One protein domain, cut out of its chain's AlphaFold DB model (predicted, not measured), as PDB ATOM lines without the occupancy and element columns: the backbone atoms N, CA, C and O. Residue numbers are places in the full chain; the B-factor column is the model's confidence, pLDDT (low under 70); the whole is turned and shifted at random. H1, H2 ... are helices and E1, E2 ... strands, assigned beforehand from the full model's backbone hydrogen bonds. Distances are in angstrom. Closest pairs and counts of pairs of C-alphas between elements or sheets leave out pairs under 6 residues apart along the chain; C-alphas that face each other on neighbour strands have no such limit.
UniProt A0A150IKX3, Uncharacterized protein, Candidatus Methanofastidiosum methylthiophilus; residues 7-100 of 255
ATOM      1  N   SER A   7     -10.257  34.184 -43.051       95.00
ATOM      2  CA  SER A   7      -8.810  34.418 -43.143       95.00
ATOM      3  C   SER A   7      -8.436  35.516 -44.144       95.00
ATOM      4  O   SER A   7      -7.497  36.276 -43.905       95.00
ATOM      5  N   TYR A   8      -9.182  35.636 -45.247       93.38
ATOM      6  CA  TYR A   8      -9.038  36.741 -46.191       93.38
ATOM      7  C   TYR A   8      -9.519  38.052 -45.564       93.38
ATOM      8  O   TYR A   8      -8.815  39.056 -45.646       93.38
ATOM      9  N   ILE A   9     -10.671  38.023 -44.884       94.12
ATOM     10  CA  ILE A   9     -11.258  39.194 -44.216       94.12
ATOM     11  C   ILE A   9     -10.279  39.752 -43.185       94.12
ATOM     12  O   ILE A   9      -9.924  40.922 -43.251       94.12
ATOM     13  N   ARG A  10      -9.757  38.903 -42.295       96.25
ATOM     14  CA  ARG A  10      -8.791  39.286 -41.253       96.25
ATOM     15  C   ARG A  10      -7.509  39.900 -41.807       96.25
ATOM     16  O   ARG A  10      -6.920  40.751 -41.157       96.25
ATOM     17  N   LYS A  11      -7.069  39.482 -42.998       95.75
ATOM     18  CA  LYS A  11      -5.881  40.048 -43.653       95.75
ATOM     19  C   LYS A  11      -6.118  41.473 -44.171       95.75
ATOM     20  O   LYS A  11      -5.166  42.240 -44.270       95.75
ATOM     21  N   MET A  12      -7.354  41.786 -44.548       94.69
ATOM     22  CA  MET A  12      -7.752  43.071 -45.133       94.69
ATOM     23  C   MET A  12      -8.366  44.030 -44.100       94.69
ATOM     24  O   MET A  12      -8.425  45.232 -44.345       94.69
ATOM     25  N   ALA A  13      -8.837  43.493 -42.975       95.44
ATOM     26  CA  ALA A  13      -9.514  44.210 -41.908       95.44
ATOM     27  C   ALA A  13      -8.598  45.210 -41.193       95.44
ATOM     28  O   ALA A  13      -7.409  44.966 -40.984       95.44
ATOM     29  N   ASP A  14      -9.194  46.323 -40.775       97.12
ATOM     30  CA  ASP A  14      -8.597  47.206 -39.785       97.12
ATOM     31  C   ASP A  14      -8.740  46.618 -38.369       97.12
ATOM     32  O   ASP A  14      -9.443  45.632 -38.132       97.12
ATOM     33  N   GLU A  15      -8.051  47.231 -37.409       98.19
ATOM     34  CA  GLU A  15      -8.018  46.759 -36.023       98.19
ATOM     35  C   GLU A  15      -9.420  46.659 -35.378       98.19
ATOM     36  O   GLU A  15      -9.716  45.621 -34.782       98.19
ATOM     37  N   PRO A  16     -10.331  47.648 -35.499       98.19
ATOM     38  CA  PRO A  16     -11.667  47.501 -34.923       98.19
ATOM     39  C   PRO A  16     -12.486  46.385 -35.590       98.19
ATOM     40  O   PRO A  16     -13.183  45.647 -34.892       98.19
ATOM     41  N   THR A  17     -12.361  46.178 -36.906       98.00
ATOM     42  CA  THR A  17     -13.029  45.053 -37.580       98.00
ATOM     43  C   THR A  17     -12.479  43.709 -37.102       98.00
ATOM     44  O   THR A  17     -13.240  42.764 -36.915       98.00
ATOM     45  N   ILE A  18     -11.178  43.598 -36.818       98.25
ATOM     46  CA  ILE A  18     -10.630  42.383 -36.192       98.25
ATOM     47  C   ILE A  18     -11.272  42.154 -34.816       98.25
ATOM     48  O   ILE A  18     -11.748  41.052 -34.539       98.25
ATOM     49  N   ARG A  19     -11.379  43.200 -33.987       98.50
ATOM     50  CA  ARG A  19     -12.001  43.111 -32.654       98.50
ATOM     51  C   ARG A  19     -13.465  42.696 -32.704       98.50
ATOM     52  O   ARG A  19     -13.898  41.936 -31.840       98.50
ATOM     53  N   ILE A  20     -14.234  43.173 -33.687       98.25
ATOM     54  CA  ILE A  20     -15.642  42.780 -33.801       98.25
ATOM     55  C   ILE A  20     -15.795  41.329 -34.257       98.25
ATOM     56  O   ILE A  20     -16.664  40.629 -33.740       98.25
ATOM     57  N   ILE A  21     -14.924  40.852 -35.154       98.25
ATOM     58  CA  ILE A  21     -14.886  39.437 -35.546       98.25
ATOM     59  C   ILE A  21     -14.533  38.577 -34.327       98.25
ATOM     60  O   ILE A  21     -15.189  37.572 -34.074       98.25
ATOM     61  N   ASP A  22     -13.537  38.972 -33.531       98.12
ATOM     62  CA  ASP A  22     -13.149  38.226 -32.329       98.12
ATOM     63  C   ASP A  22     -14.268  38.200 -31.279       98.12
ATOM     64  O   ASP A  22     -14.530  37.156 -30.677       98.12
ATOM     65  N   LEU A  23     -14.976  39.321 -31.097       98.38
ATOM     66  CA  LEU A  23     -16.151  39.387 -30.229       98.38
ATOM     67  C   LEU A  23     -17.268  38.462 -30.722       98.38
ATOM     68  O   LEU A  23     -17.847  37.737 -29.915       98.38
ATOM     69  N   TRP A  24     -17.559  38.469 -32.024       97.94
ATOM     70  CA  TRP A  24     -18.535  37.568 -32.630       97.94
ATOM     71  C   TRP A  24     -18.187  36.103 -32.357       97.94
ATOM     72  O   TRP A  24     -19.018  35.368 -31.825       97.94
ATOM     73  N   LYS A  25     -16.942  35.697 -32.640       97.38
ATOM     74  CA  LYS A  25     -16.499  34.311 -32.442       97.38
ATOM     75  C   LYS A  25     -16.626  33.878 -30.994       97.38
ATOM     76  O   LYS A  25     -17.252  32.857 -30.722       97.38
ATOM     77  N   LYS A  26     -16.116  34.698 -30.072       97.88
ATOM     78  CA  LYS A  26     -16.226  34.451 -28.634       97.88
ATOM     79  C   LYS A  26     -17.681  34.243 -28.208       97.88
ATOM     80  O   LYS A  26     -17.984  33.264 -27.538       97.88
ATOM     81  N   LEU A  27     -18.582  35.141 -28.609       97.62
ATOM     82  CA  LEU A  27     -19.996  35.039 -28.244       97.62
ATOM     83  C   LEU A  27     -20.666  33.814 -28.870       97.62
ATOM     84  O   LEU A  27     -21.470  33.162 -28.208       97.62
ATOM     85  N   SER A  28     -20.334  33.489 -30.123       96.88
ATOM     86  CA  SER A  28     -20.874  32.305 -30.792       96.88
ATOM     87  C   SER A  28     -20.466  31.015 -30.074       96.88
ATOM     88  O   SER A  28     -21.320  30.175 -29.794       96.88
ATOM     89  N   GLU A  29     -19.200  30.909 -29.663       96.81
ATOM     90  CA  GLU A  29     -18.689  29.778 -28.886       96.81
ATOM     91  C   GLU A  29     -19.369  29.699 -27.514       96.81
ATOM     92  O   GLU A  29     -19.867  28.644 -27.136       96.81
ATOM     93  N   GLU A  30     -19.477  30.817 -26.793       96.38
ATOM     94  CA  GLU A  30     -20.082  30.850 -25.455       96.38
ATOM     95  C   GLU A  30     -21.579  30.488 -25.447       96.38
ATOM     96  O   GLU A  30     -22.068  29.904 -24.479       96.38
ATOM     97  N   ILE A  31     -22.326  30.848 -26.496       95.50
ATOM     98  CA  ILE A  31     -23.798  30.755 -26.508       95.50
ATOM     99  C   ILE A  31     -24.311  29.540 -27.280       95.50
ATOM    100  O   ILE A  31     -25.390  29.019 -26.962       95.50
ATOM    101  N   PHE A  32     -23.557  29.084 -28.279       94.88
ATOM    102  CA  PHE A  32     -23.941  27.967 -29.139       94.88
ATOM    103  C   PHE A  32     -23.044  26.740 -29.004       94.88
ATOM    104  O   PHE A  32     -23.380  25.721 -29.599       94.88
ATOM    105  N   ASP A  33     -21.934  26.824 -28.259       94.56
ATOM    106  CA  ASP A  33     -20.878  25.801 -28.265       94.56
ATOM    107  C   ASP A  33     -20.378  25.513 -29.699       94.56
ATOM    108  O   ASP A  33     -20.071  24.386 -30.085       94.56
ATOM    109  N   TYR A  34     -20.373  26.558 -30.537       94.81
ATOM    110  CA  TYR A  34     -20.033  26.479 -31.954       94.81
ATOM    111  C   TYR A  34     -19.402  27.790 -32.427       94.81
ATOM    112  O   TYR A  34     -19.995  28.859 -32.292       94.81
ATOM    113  N   SER A  35     -18.210  27.706 -33.023       94.25
ATOM    114  CA  SER A  35     -17.513  28.866 -33.591       94.25
ATOM    115  C   SER A  35     -18.050  29.157 -34.991       94.25
ATOM    116  O   SER A  35     -17.766  28.419 -35.937       94.25
ATOM    117  N   ILE A  36     -18.853  30.215 -35.130       96.56
ATOM    118  CA  ILE A  36     -19.449  30.594 -36.419       96.56
ATOM    119  C   ILE A  36     -18.484  31.519 -37.162       96.56
ATOM    120  O   ILE A  36     -18.232  32.643 -36.730       96.56
ATOM    121  N   GLU A  37     -17.958  31.066 -38.298       95.94
ATOM    122  CA  GLU A  37     -17.038  31.863 -39.120       95.94
ATOM    123  C   GLU A  37     -17.775  32.948 -39.919       95.94
ATOM    124  O   GLU A  37     -18.908  32.752 -40.365       95.94
ATOM    125  N   ILE A  38     -17.097  34.073 -40.161       96.50
ATOM    126  CA  ILE A  38     -17.576  35.106 -41.090       96.50
ATOM    127  C   ILE A  38     -17.111  34.800 -42.518       96.50
ATOM    128  O   ILE A  38     -15.948  34.466 -42.754       96.50
ATOM    129  N   MET A  39     -17.992  34.992 -43.499       95.31
ATOM    130  CA  MET A  39     -17.638  34.959 -44.923       95.31
ATOM    131  C   MET A  39     -18.135  36.217 -45.636       95.31
ATOM    132  O   MET A  39     -19.128  36.797 -45.223       95.31
ATOM    133  N   ILE A  40     -17.481  36.636 -46.721       94.31
ATOM    134  CA  ILE A  40     -17.968  37.739 -47.572       94.31
ATOM    135  C   ILE A  40     -18.308  37.206 -48.956       94.31
ATOM    136  O   ILE A  40     -17.464  36.610 -49.624       94.31
ATOM    137  N   GLY A  41     -19.529  37.452 -49.413       92.19
ATOM    138  CA  GLY A  41     -20.006  37.066 -50.736       92.19
ATOM    139  C   GLY A  41     -20.438  38.263 -51.577       92.19
ATOM    140  O   GLY A  41     -20.737  39.339 -51.060       92.19
ATOM    141  N   ASP A  42     -20.498  38.061 -52.893       91.69
ATOM    142  CA  ASP A  42     -21.213  38.972 -53.787       91.69
ATOM    143  C   ASP A  42     -22.711  38.705 -53.648       91.69
ATOM    144  O   ASP A  42     -23.155  37.567 -53.824       91.69
ATOM    145  N   ARG A  43     -23.518  39.729 -53.354       89.94
ATOM    146  CA  ARG A  43     -24.971  39.537 -53.232       89.94
ATOM    147  C   ARG A  43     -25.605  38.991 -54.515       89.94
ATOM    148  O   ARG A  43     -26.658  38.367 -54.447       89.94
ATOM    149  N   LYS A  44     -24.993  39.217 -55.687       89.44
ATOM    150  CA  LYS A  44     -25.490  38.728 -56.988       89.44
ATOM    151  C   LYS A  44     -25.383  37.211 -57.112       89.44
ATOM    152  O   LYS A  44     -26.096  36.621 -57.922       89.44
ATOM    153  N   ASP A  45     -24.537  36.587 -56.293       88.56
ATOM    154  CA  ASP A  45     -24.441  35.135 -56.182       88.56
ATOM    155  C   ASP A  45     -25.510  34.536 -55.253       88.56
ATOM    156  O   ASP A  45     -25.770  33.337 -55.332       88.56
ATOM    157  N   ASN A  46     -26.150  35.343 -54.398       86.50
ATOM    158  CA  ASN A  46     -27.226  34.887 -53.525       86.50
ATOM    159  C   ASN A  46     -28.569  34.877 -54.300       86.50
ATOM    160  O   ASN A  46     -29.034  35.940 -54.729       86.50
ATOM    161  N   PRO A  47     -29.227  33.710 -54.483       86.06
ATOM    162  CA  PRO A  47     -30.482  33.599 -55.234       86.06
ATOM    163  C   PRO A  47     -31.630  34.460 -54.697       86.06
ATOM    164  O   PRO A  47     -32.476  34.886 -55.485       86.06
ATOM    165  N   GLU A  48     -31.649  34.724 -53.391       85.19
ATOM    166  CA  GLU A  48     -32.691  35.505 -52.719       85.19
ATOM    167  C   GLU A  48     -32.462  37.014 -52.877       85.19
ATOM    168  O   GLU A  48     -33.415  37.782 -52.989       85.19
ATOM    169  N   LEU A  49     -31.198  37.445 -52.964       85.06
ATOM    170  CA  LEU A  49     -30.835  38.868 -52.983       85.06
ATOM    171  C   LEU A  49     -30.583  39.425 -54.388       85.06
ATOM    172  O   LEU A  49     -30.737  40.627 -54.611       85.06
ATOM    173  N   ARG A  50     -30.211  38.581 -55.361       86.12
ATOM    174  CA  ARG A  50     -29.809  39.015 -56.716       86.12
ATOM    175  C   ARG A  50     -30.884  39.784 -57.489       86.12
ATOM    176  O   ARG A  50     -30.566  40.486 -58.444       86.12
ATOM    177  N   HIS A  51     -32.153  39.616 -57.119       85.44
ATOM    178  CA  HIS A  51     -33.291  40.249 -57.787       85.44
ATOM    179  C   HIS A  51     -33.702  41.582 -57.151       85.44
ATOM    180  O   HIS A  51     -34.515  42.302 -57.731       85.44
ATOM    181  N   ILE A  52     -33.152  41.922 -55.984       81.38
ATOM    182  CA  ILE A  52     -33.471  43.167 -55.288       81.38
ATOM    183  C   ILE A  52     -32.749  44.318 -55.996       81.38
ATOM    184  O   ILE A  52     -31.532  44.274 -56.210       81.38
ATOM    185  N   ALA A  53     -33.517  45.329 -56.402       76.00
ATOM    186  CA  ALA A  53     -33.000  46.520 -57.063       76.00
ATOM    187  C   ALA A  53     -32.326  47.469 -56.057       76.00
ATOM    188  O   ALA A  53     -32.768  47.578 -54.918       76.00
ATOM    189  N   GLY A  54     -31.305  48.199 -56.515       76.69
ATOM    190  CA  GLY A  54     -30.541  49.131 -55.681       76.69
ATOM    191  C   GLY A  54     -29.362  48.480 -54.959       76.69
ATOM    192  O   GLY A  54     -29.118  47.283 -55.104       76.69
ATOM    193  N   GLU A  55     -28.613  49.299 -54.222       76.94
ATOM    194  CA  GLU A  55     -27.521  48.839 -53.364       76.94
ATOM    195  C   GLU A  55     -28.101  48.194 -52.103       76.94
ATOM    196  O   GLU A  55     -28.916  48.795 -51.406       76.94
ATOM    197  N   LEU A  56     -27.684  46.959 -51.829       83.00
ATOM    198  CA  LEU A  56     -28.104  46.197 -50.661       83.00
ATOM    199  C   LEU A  56     -26.892  45.484 -50.075       83.00
ATOM    200  O   LEU A  56     -26.201  44.750 -50.781       83.00
ATOM    201  N   ASN A  57     -26.685  45.664 -48.779       88.12
ATOM    202  CA  ASN A  57     -25.733  44.894 -47.998       88.12
ATOM    203  C   ASN A  57     -26.513  44.229 -46.864       88.12
ATOM    204  O   ASN A  57     -27.453  44.823 -46.339       88.12
ATOM    205  N   SER A  58     -26.206  42.970 -46.572       88.62
ATOM    206  CA  SER A  58     -26.922  42.210 -45.549       88.62
ATOM    207  C   SER A  58     -26.085  41.033 -45.078       88.62
ATOM    208  O   SER A  58     -25.368  40.421 -45.874       88.62
ATOM    209  N   ALA A  59     -26.221  40.666 -43.810       91.62
ATOM    210  CA  ALA A  59     -25.733  39.398 -43.293       91.62
ATOM    211  C   ALA A  59     -26.864  38.547 -42.714       91.62
ATOM    212  O   ALA A  59     -27.706  39.038 -41.964       91.62
ATOM    213  N   TYR A  60     -26.851  37.253 -43.032       90.88
ATOM    214  CA  TYR A  60     -27.792  36.273 -42.488       90.88
ATOM    215  C   TYR A  60     -27.141  34.882 -42.451       90.88
ATOM    216  O   TYR A  60     -26.643  34.456 -43.496       90.88
ATOM    217  N   PRO A  61     -27.110  34.178 -41.301       92.56
ATOM    218  CA  PRO A  61     -26.511  32.866 -41.161       92.56
ATOM    219  C   PRO A  61     -27.031  31.870 -42.183       92.56
ATOM    220  O   PRO A  61     -28.212  31.838 -42.520       92.56
ATOM    221  N   GLY A  62     -26.139  31.011 -42.645       91.75
ATOM    222  CA  GLY A  62     -26.491  29.958 -43.577       91.75
ATOM    223  C   GLY A  62     -25.489  28.822 -43.546       91.75
ATOM    224  O   GLY A  62     -24.414  28.927 -42.954       91.75
ATOM    225  N   ILE A  63     -25.850  27.729 -44.209       91.25
ATOM    226  CA  ILE A  63     -24.978  26.567 -44.353       91.25
ATOM    227  C   ILE A  63     -24.196  26.703 -45.660       91.25
ATOM    228  O   ILE A  63     -24.780  26.707 -46.744       91.25
ATOM    229  N   ILE A  64     -22.870  26.791 -45.564       89.38
ATOM    230  CA  ILE A  64     -21.955  26.820 -46.712       89.38
ATOM    231  C   ILE A  64     -20.910  25.727 -46.517       89.38
ATOM    232  O   ILE A  64     -20.288  25.641 -45.462       89.38
ATOM    233  N   ASP A  65     -20.727  24.878 -47.533       86.88
ATOM    234  CA  ASP A  65     -19.782  23.750 -47.503       86.88
ATOM    235  C   ASP A  65     -19.941  22.864 -46.237       86.88
ATOM    236  O   ASP A  65     -18.960  22.391 -45.666       86.88
ATOM    237  N   GLY A  66     -21.185  22.651 -45.781       88.56
ATOM    238  CA  GLY A  66     -21.497  21.815 -44.611       88.56
ATOM    239  C   GLY A  66     -21.163  22.444 -43.253       88.56
ATOM    240  O   GLY A  66     -21.056  21.725 -42.265       88.56
ATOM    241  N   LYS A  67     -20.974  23.766 -43.192       91.88
ATOM    242  CA  LYS A  67     -20.755  24.510 -41.946       91.88
ATOM    243  C   LYS A  67     -21.748  25.648 -41.814       91.88
ATOM    244  O   LYS A  67     -22.065  26.302 -42.807       91.88
ATOM    245  N   VAL A  68     -22.173  25.922 -40.585       94.88
ATOM    246  CA  VAL A  68     -22.916  27.146 -40.282       94.88
ATOM    247  C   VAL A  68     -21.932  28.308 -40.258       94.88
ATOM    248  O   VAL A  68     -20.958  28.300 -39.505       94.88
ATOM    249  N   VAL A  69     -22.177  29.300 -41.104       95.88
ATOM    250  CA  VAL A  69     -21.362  30.511 -41.233       95.88
ATOM    251  C   VAL A  69     -22.265  31.737 -41.232       95.88
ATOM    252  O   VAL A  69     -23.459  31.633 -41.509       95.88
ATOM    253  N   LEU A  70     -21.693  32.906 -40.948       96.69
ATOM    254  CA  LEU A  70     -22.348  34.196 -41.140       96.69
ATOM    255  C   LEU A  70     -21.816  34.840 -42.432       96.69
ATOM    256  O   LEU A  70     -20.775  35.506 -42.410       96.69
ATOM    257  N   PRO A  71     -22.472  34.617 -43.584       94.62
ATOM    258  CA  PRO A  71     -22.124  35.298 -44.814       94.62
ATOM    259  C   PRO A  71     -22.625  36.744 -44.784       94.62
ATOM    260  O   PRO A  71     -23.787  37.015 -44.486       94.62
ATOM    261  N   ILE A  72     -21.742  37.660 -45.159       95.19
ATOM    262  CA  ILE A  72     -22.026  39.065 -45.420       95.19
ATOM    263  C   ILE A  72     -22.085  39.234 -46.936       95.19
ATOM    264  O   ILE A  72     -21.078  39.099 -47.638       95.19
ATOM    265  N   TRP A  73     -23.278  39.495 -47.451       93.31
ATOM    266  CA  TRP A  73     -23.549  39.692 -48.867       93.31
ATOM    267  C   TRP A  73     -23.437  41.175 -49.200       93.31
ATOM    268  O   TRP A  73     -24.244  41.979 -48.738       93.31
ATOM    269  N   LEU A  74     -22.434  41.528 -50.001       91.56
ATOM    270  CA  LEU A  74     -22.144  42.910 -50.374       91.56
ATOM    271  C   LEU A  74     -22.520  43.176 -51.834       91.56
ATOM    272  O   LEU A  74     -22.347  42.302 -52.687       91.56
ATOM    273  N   GLU A  75     -22.964  44.395 -52.152       88.31
ATOM    274  CA  GLU A  75     -23.143  44.839 -53.549       88.31
ATOM    275  C   GLU A  75     -21.815  44.802 -54.319       88.31
ATOM    276  O   GLU A  75     -21.765  44.384 -55.476       88.31
ATOM    277  N   ASN A  76     -20.737  45.240 -53.665       84.81
ATOM    278  CA  ASN A  76     -19.401  45.338 -54.238       84.81
ATOM    279  C   ASN A  76     -18.371  44.713 -53.285       84.81
ATOM    280  O   ASN A  76     -17.600  45.431 -52.652       84.81
ATOM    281  N   PRO A  77     -18.268  43.376 -53.187       81.06
ATOM    282  CA  PRO A  77     -17.371  42.734 -52.219       81.06
ATOM    283  C   PRO A  77     -15.883  43.067 -52.435       81.06
ATOM    284  O   PRO A  77     -15.067  42.892 -51.536       81.06
ATOM    285  N   LYS A  78     -15.516  43.572 -53.622       76.81
ATOM    286  CA  LYS A  78     -14.145  43.984 -53.960       76.81
ATOM    287  C   LYS A  78     -13.724  45.322 -53.352       76.81
ATOM    288  O   LYS A  78     -12.524  45.562 -53.279       76.81
ATOM    289  N   SER A  79     -14.661  46.195 -52.971       81.69
ATOM    290  CA  SER A  79     -14.302  47.481 -52.358       81.69
ATOM    291  C   SER A  79     -13.845  47.334 -50.909       81.69
ATOM    292  O   SER A  79     -13.211  48.261 -50.426       81.69
ATOM    293  N   PHE A  80     -14.133  46.187 -50.271       85.62
ATOM    294  CA  PHE A  80     -13.818  45.843 -48.881       85.62
ATOM    295  C   PHE A  80     -13.934  47.048 -47.938       85.62
ATOM    296  O   PHE A  80     -12.951  47.728 -47.659       85.62
ATOM    297  N   ASP A  81     -15.147  47.310 -47.453       92.00
ATOM    298  CA  ASP A  81     -15.404  48.367 -46.474       92.00
ATOM    299  C   ASP A  81     -15.450  47.761 -45.055       92.00
ATOM    300  O   ASP A  81     -16.424  47.075 -44.722       92.00
ATOM    301  N   PRO A  82     -14.417  47.974 -44.211       93.81
ATOM    302  CA  PRO A  82     -14.369  47.401 -42.867       93.81
ATOM    303  C   PRO A  82     -15.505  47.905 -41.967       93.81
ATOM    304  O   PRO A  82     -16.050  47.141 -41.169       93.81
ATOM    305  N   LEU A  83     -15.909  49.170 -42.119       94.94
ATOM    306  CA  LEU A  83     -16.978  49.755 -41.315       94.94
ATOM    307  C   LEU A  83     -18.315  49.092 -41.645       94.94
ATOM    308  O   LEU A  83     -19.044  48.710 -40.732       94.94
ATOM    309  N   LEU A  84     -18.601  48.878 -42.929       94.44
ATOM    310  CA  LEU A  84     -19.792  48.148 -43.364       94.44
ATOM    311  C   LEU A  84     -19.780  46.693 -42.875       94.44
ATOM    312  O   LEU A  84     -20.767  46.219 -42.327       94.44
ATOM    313  N   ILE A  85     -18.651  45.992 -43.003       95.19
ATOM    314  CA  ILE A  85     -18.502  44.613 -42.504       95.19
ATOM    315  C   ILE A  85     -18.783  44.554 -40.999       95.19
ATOM    316  O   ILE A  85     -19.539  43.701 -40.535       95.19
ATOM    317  N   SER A  86     -18.210  45.482 -40.232       96.88
ATOM    318  CA  SER A  86     -18.454  45.565 -38.792       96.88
ATOM    319  C   SER A  86     -19.912  45.898 -38.460       96.88
ATOM    320  O   SER A  86     -20.435  45.408 -37.464       96.88
ATOM    321  N   HIS A  87     -20.590  46.690 -39.293       96.94
ATOM    322  CA  HIS A  87     -21.997  47.032 -39.109       96.94
ATOM    323  C   HIS A  87     -22.873  45.777 -39.197       96.94
ATOM    324  O   HIS A  87     -23.653  45.498 -38.288       96.94
ATOM    325  N   GLU A  88     -22.661  44.968 -40.236       96.06
ATOM    326  CA  GLU A  88     -23.410  43.730 -40.459       96.06
ATOM    327  C   GLU A  88     -23.141  42.674 -39.373       96.06
ATOM    328  O   GLU A  88     -24.071  42.049 -38.865       96.06
ATOM    329  N   ILE A  89     -21.882  42.508 -38.944       97.56
ATOM    330  CA  ILE A  89     -21.541  41.618 -37.815       97.56
ATOM    331  C   ILE A  89     -22.168  42.136 -36.513       97.56
ATOM    332  O   ILE A  89     -22.653  41.360 -35.688       97.56
ATOM    333  N   GLY A  90     -22.162  43.455 -36.316       97.88
ATOM    334  CA  GLY A  90     -22.668  44.094 -35.111       97.88
ATOM    335  C   GLY A  90     -24.157  43.840 -34.880       97.88
ATOM    336  O   GLY A  90     -24.531  43.552 -33.744       97.88
ATOM    337  N   HIS A  91     -24.989  43.849 -35.929       97.19
ATOM    338  CA  HIS A  91     -26.408  43.464 -35.828       97.19
ATOM    339  C   HIS A  91     -26.580  42.065 -35.225       97.19
ATOM    340  O   HIS A  91     -27.337  41.881 -34.270       97.19
ATOM    341  N   TRP A  92     -25.798  41.090 -35.691       97.00
ATOM    342  CA  TRP A  92     -25.839  39.722 -35.168       97.00
ATOM    343  C   TRP A  92     -25.315  39.607 -33.734       97.00
ATOM    344  O   TRP A  92     -25.871  38.861 -32.924       97.00
ATOM    345  N   ILE A  93     -24.302  40.396 -33.367       98.00
ATOM    346  CA  ILE A  93     -23.857  40.505 -31.970       98.00
ATOM    347  C   ILE A  93     -24.986  41.033 -31.077       98.00
ATOM    348  O   ILE A  93     -25.168  40.526 -29.967       98.00
ATOM    349  N   LEU A  94     -25.756  42.030 -31.529       97.69
ATOM    350  CA  LEU A  94     -26.908  42.532 -30.777       97.69
ATOM    351  C   LEU A  94     -27.986  41.450 -30.615       97.69
ATOM    352  O   LEU A  94     -28.465  41.235 -29.500       97.69
ATOM    353  N   MET A  95     -28.317  40.717 -31.681       95.62
ATOM    354  CA  MET A  95     -29.307  39.631 -31.628       95.62
ATOM    355  C   MET A  95     -28.938  38.557 -30.599       95.62
ATOM    356  O   MET A  95     -29.764  38.166 -29.765       95.62
ATOM    357  N   ILE A  96     -27.668  38.147 -30.587       95.38
ATOM    358  CA  ILE A  96     -27.121  37.202 -29.607       95.38
ATOM    359  C   ILE A  96     -27.162  37.767 -28.179       95.38
ATOM    360  O   ILE A  96     -27.468  37.042 -27.233       95.38
ATOM    361  N   LYS A  97     -26.914  39.071 -28.011       95.62
ATOM    362  CA  LYS A  97     -27.038  39.775 -26.722       95.62
ATOM    363  C   LYS A  97     -28.491  40.021 -26.291       95.62
ATOM    364  O   LYS A  97     -28.721  40.603 -25.232       95.62
ATOM    365  N   GLY A  98     -29.467  39.558 -27.071       95.62
ATOM    366  CA  GLY A  98     -30.884  39.565 -26.719       95.62
ATOM    367  C   GLY A  98     -31.684  40.743 -27.268       95.62
ATOM    368  O   GLY A  98     -32.854  40.868 -26.909       95.62
ATOM    369  N   PHE A  99     -31.107  41.591 -28.125       97.06
ATOM    370  CA  PHE A  99     -31.884  42.585 -28.870       97.06
ATOM    371  C   PHE A  99     -32.735  41.861 -29.910       97.06
ATOM    372  O   PHE A  99     -32.206  41.124 -30.732       97.06
ATOM    373  N   LYS A 100     -34.055  42.029 -29.854       95.12
ATOM    374  CA  LYS A 100     -34.992  41.304 -30.722       95.12
ATOM    375  C   LYS A 100     -35.636  42.233 -31.734       95.12
ATOM    376  O   LYS A 100     -35.895  43.390 -31.413       95.12
TER     377      LYS A 100
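This is residues 7 to 100 of the 255 residues of an uncharacterized protein of Candidatus Methanofastidiosum methylthiophilus (UniProt A0A150IKX3). Two helices, H2 and H3, lie side by side and run the same way, and together they cover one face of a small three-stranded sheet, making two layers. The short helix H1 sits by the edge strand E1, and a long loop, residues 43 to 61, swings away after E1 and folds back so that its residues 58 to 59 pair with E3. The printed part has 94 residues with three named helices and three named strands, in the order H1 H2 E1 E2 E3 H3; the mixed sheet runs E1 E3 E2. The class is mixed, helices and strands, and the whole is compact, with a radius of gyration of the C-alphas of 13.0 A and spans of 37 by 28 by 26 A.

Find C-alpha 7 at (-8.810, 34.418, -43.143), where H1 begins; it runs through residues 7 to 12. H2 follows as residues 15 to 32, 25.6 A long. E1 is residues 37 to 42, 16.8 A, beginning at C-alpha 37 (-17.038, 31.863, -39.120). After the loop come E2, residues 62 to 64, 6.3 A, and E3, residues 67 to 74, 20.3 A. H3, residues 82 to 96, is 21.0 A long and ends at C-alpha 96 (-27.121, 37.202, -29.607).

Begin with the sheet. E1 and E3 are parallel neighbours; look for N 39 and O 70, 3.0 A apart, and N 72 and O 39, 2.8 A, within hydrogen-bond range. E2 and E3 form an antiparallel hairpin, with N 64 and O 67 2.9 A apart. The pairing is staggered: E3 pairs with E2 over its residues 67 to 69 and with E1 over its residues 69 to 74. H3 is on the sheet at a height of 9.8 A, slantwise to the strands at 43 degrees to E3 on the local plane; its closest C-alphas to E3 are Glu 88 and Ile 72, 6.9 A. H2 touches H3 at a shallow tilt of 22 degrees, the closest C-alphas being Thr 17 and Ser 86, 5.6 A. H2 is on the sheet too, its Lys 25 having its C-alpha 7.1 A from that of Glu 37 in E1. H1 only grazes the sheet, with residues 7 to 10. H1 is close to H2 but not clearly touching, the C-alphas of Arg 10 and Ile 18 being 6.2 A apart. H1 and H3 are only just apart, at 8.2 A. In H1 and H2 every O i to N i+4 pair is within hydrogen-bond range; in H3 10 of 11 are.

The two C-alphas farthest apart are those of Glu 30 and Ala 53, 37.6 A. The printed part has no cut. The link from E1 to E2 is long, at 19 residues. The mean pLDDT of the printed part is 92.7, and no printed residue is under 70.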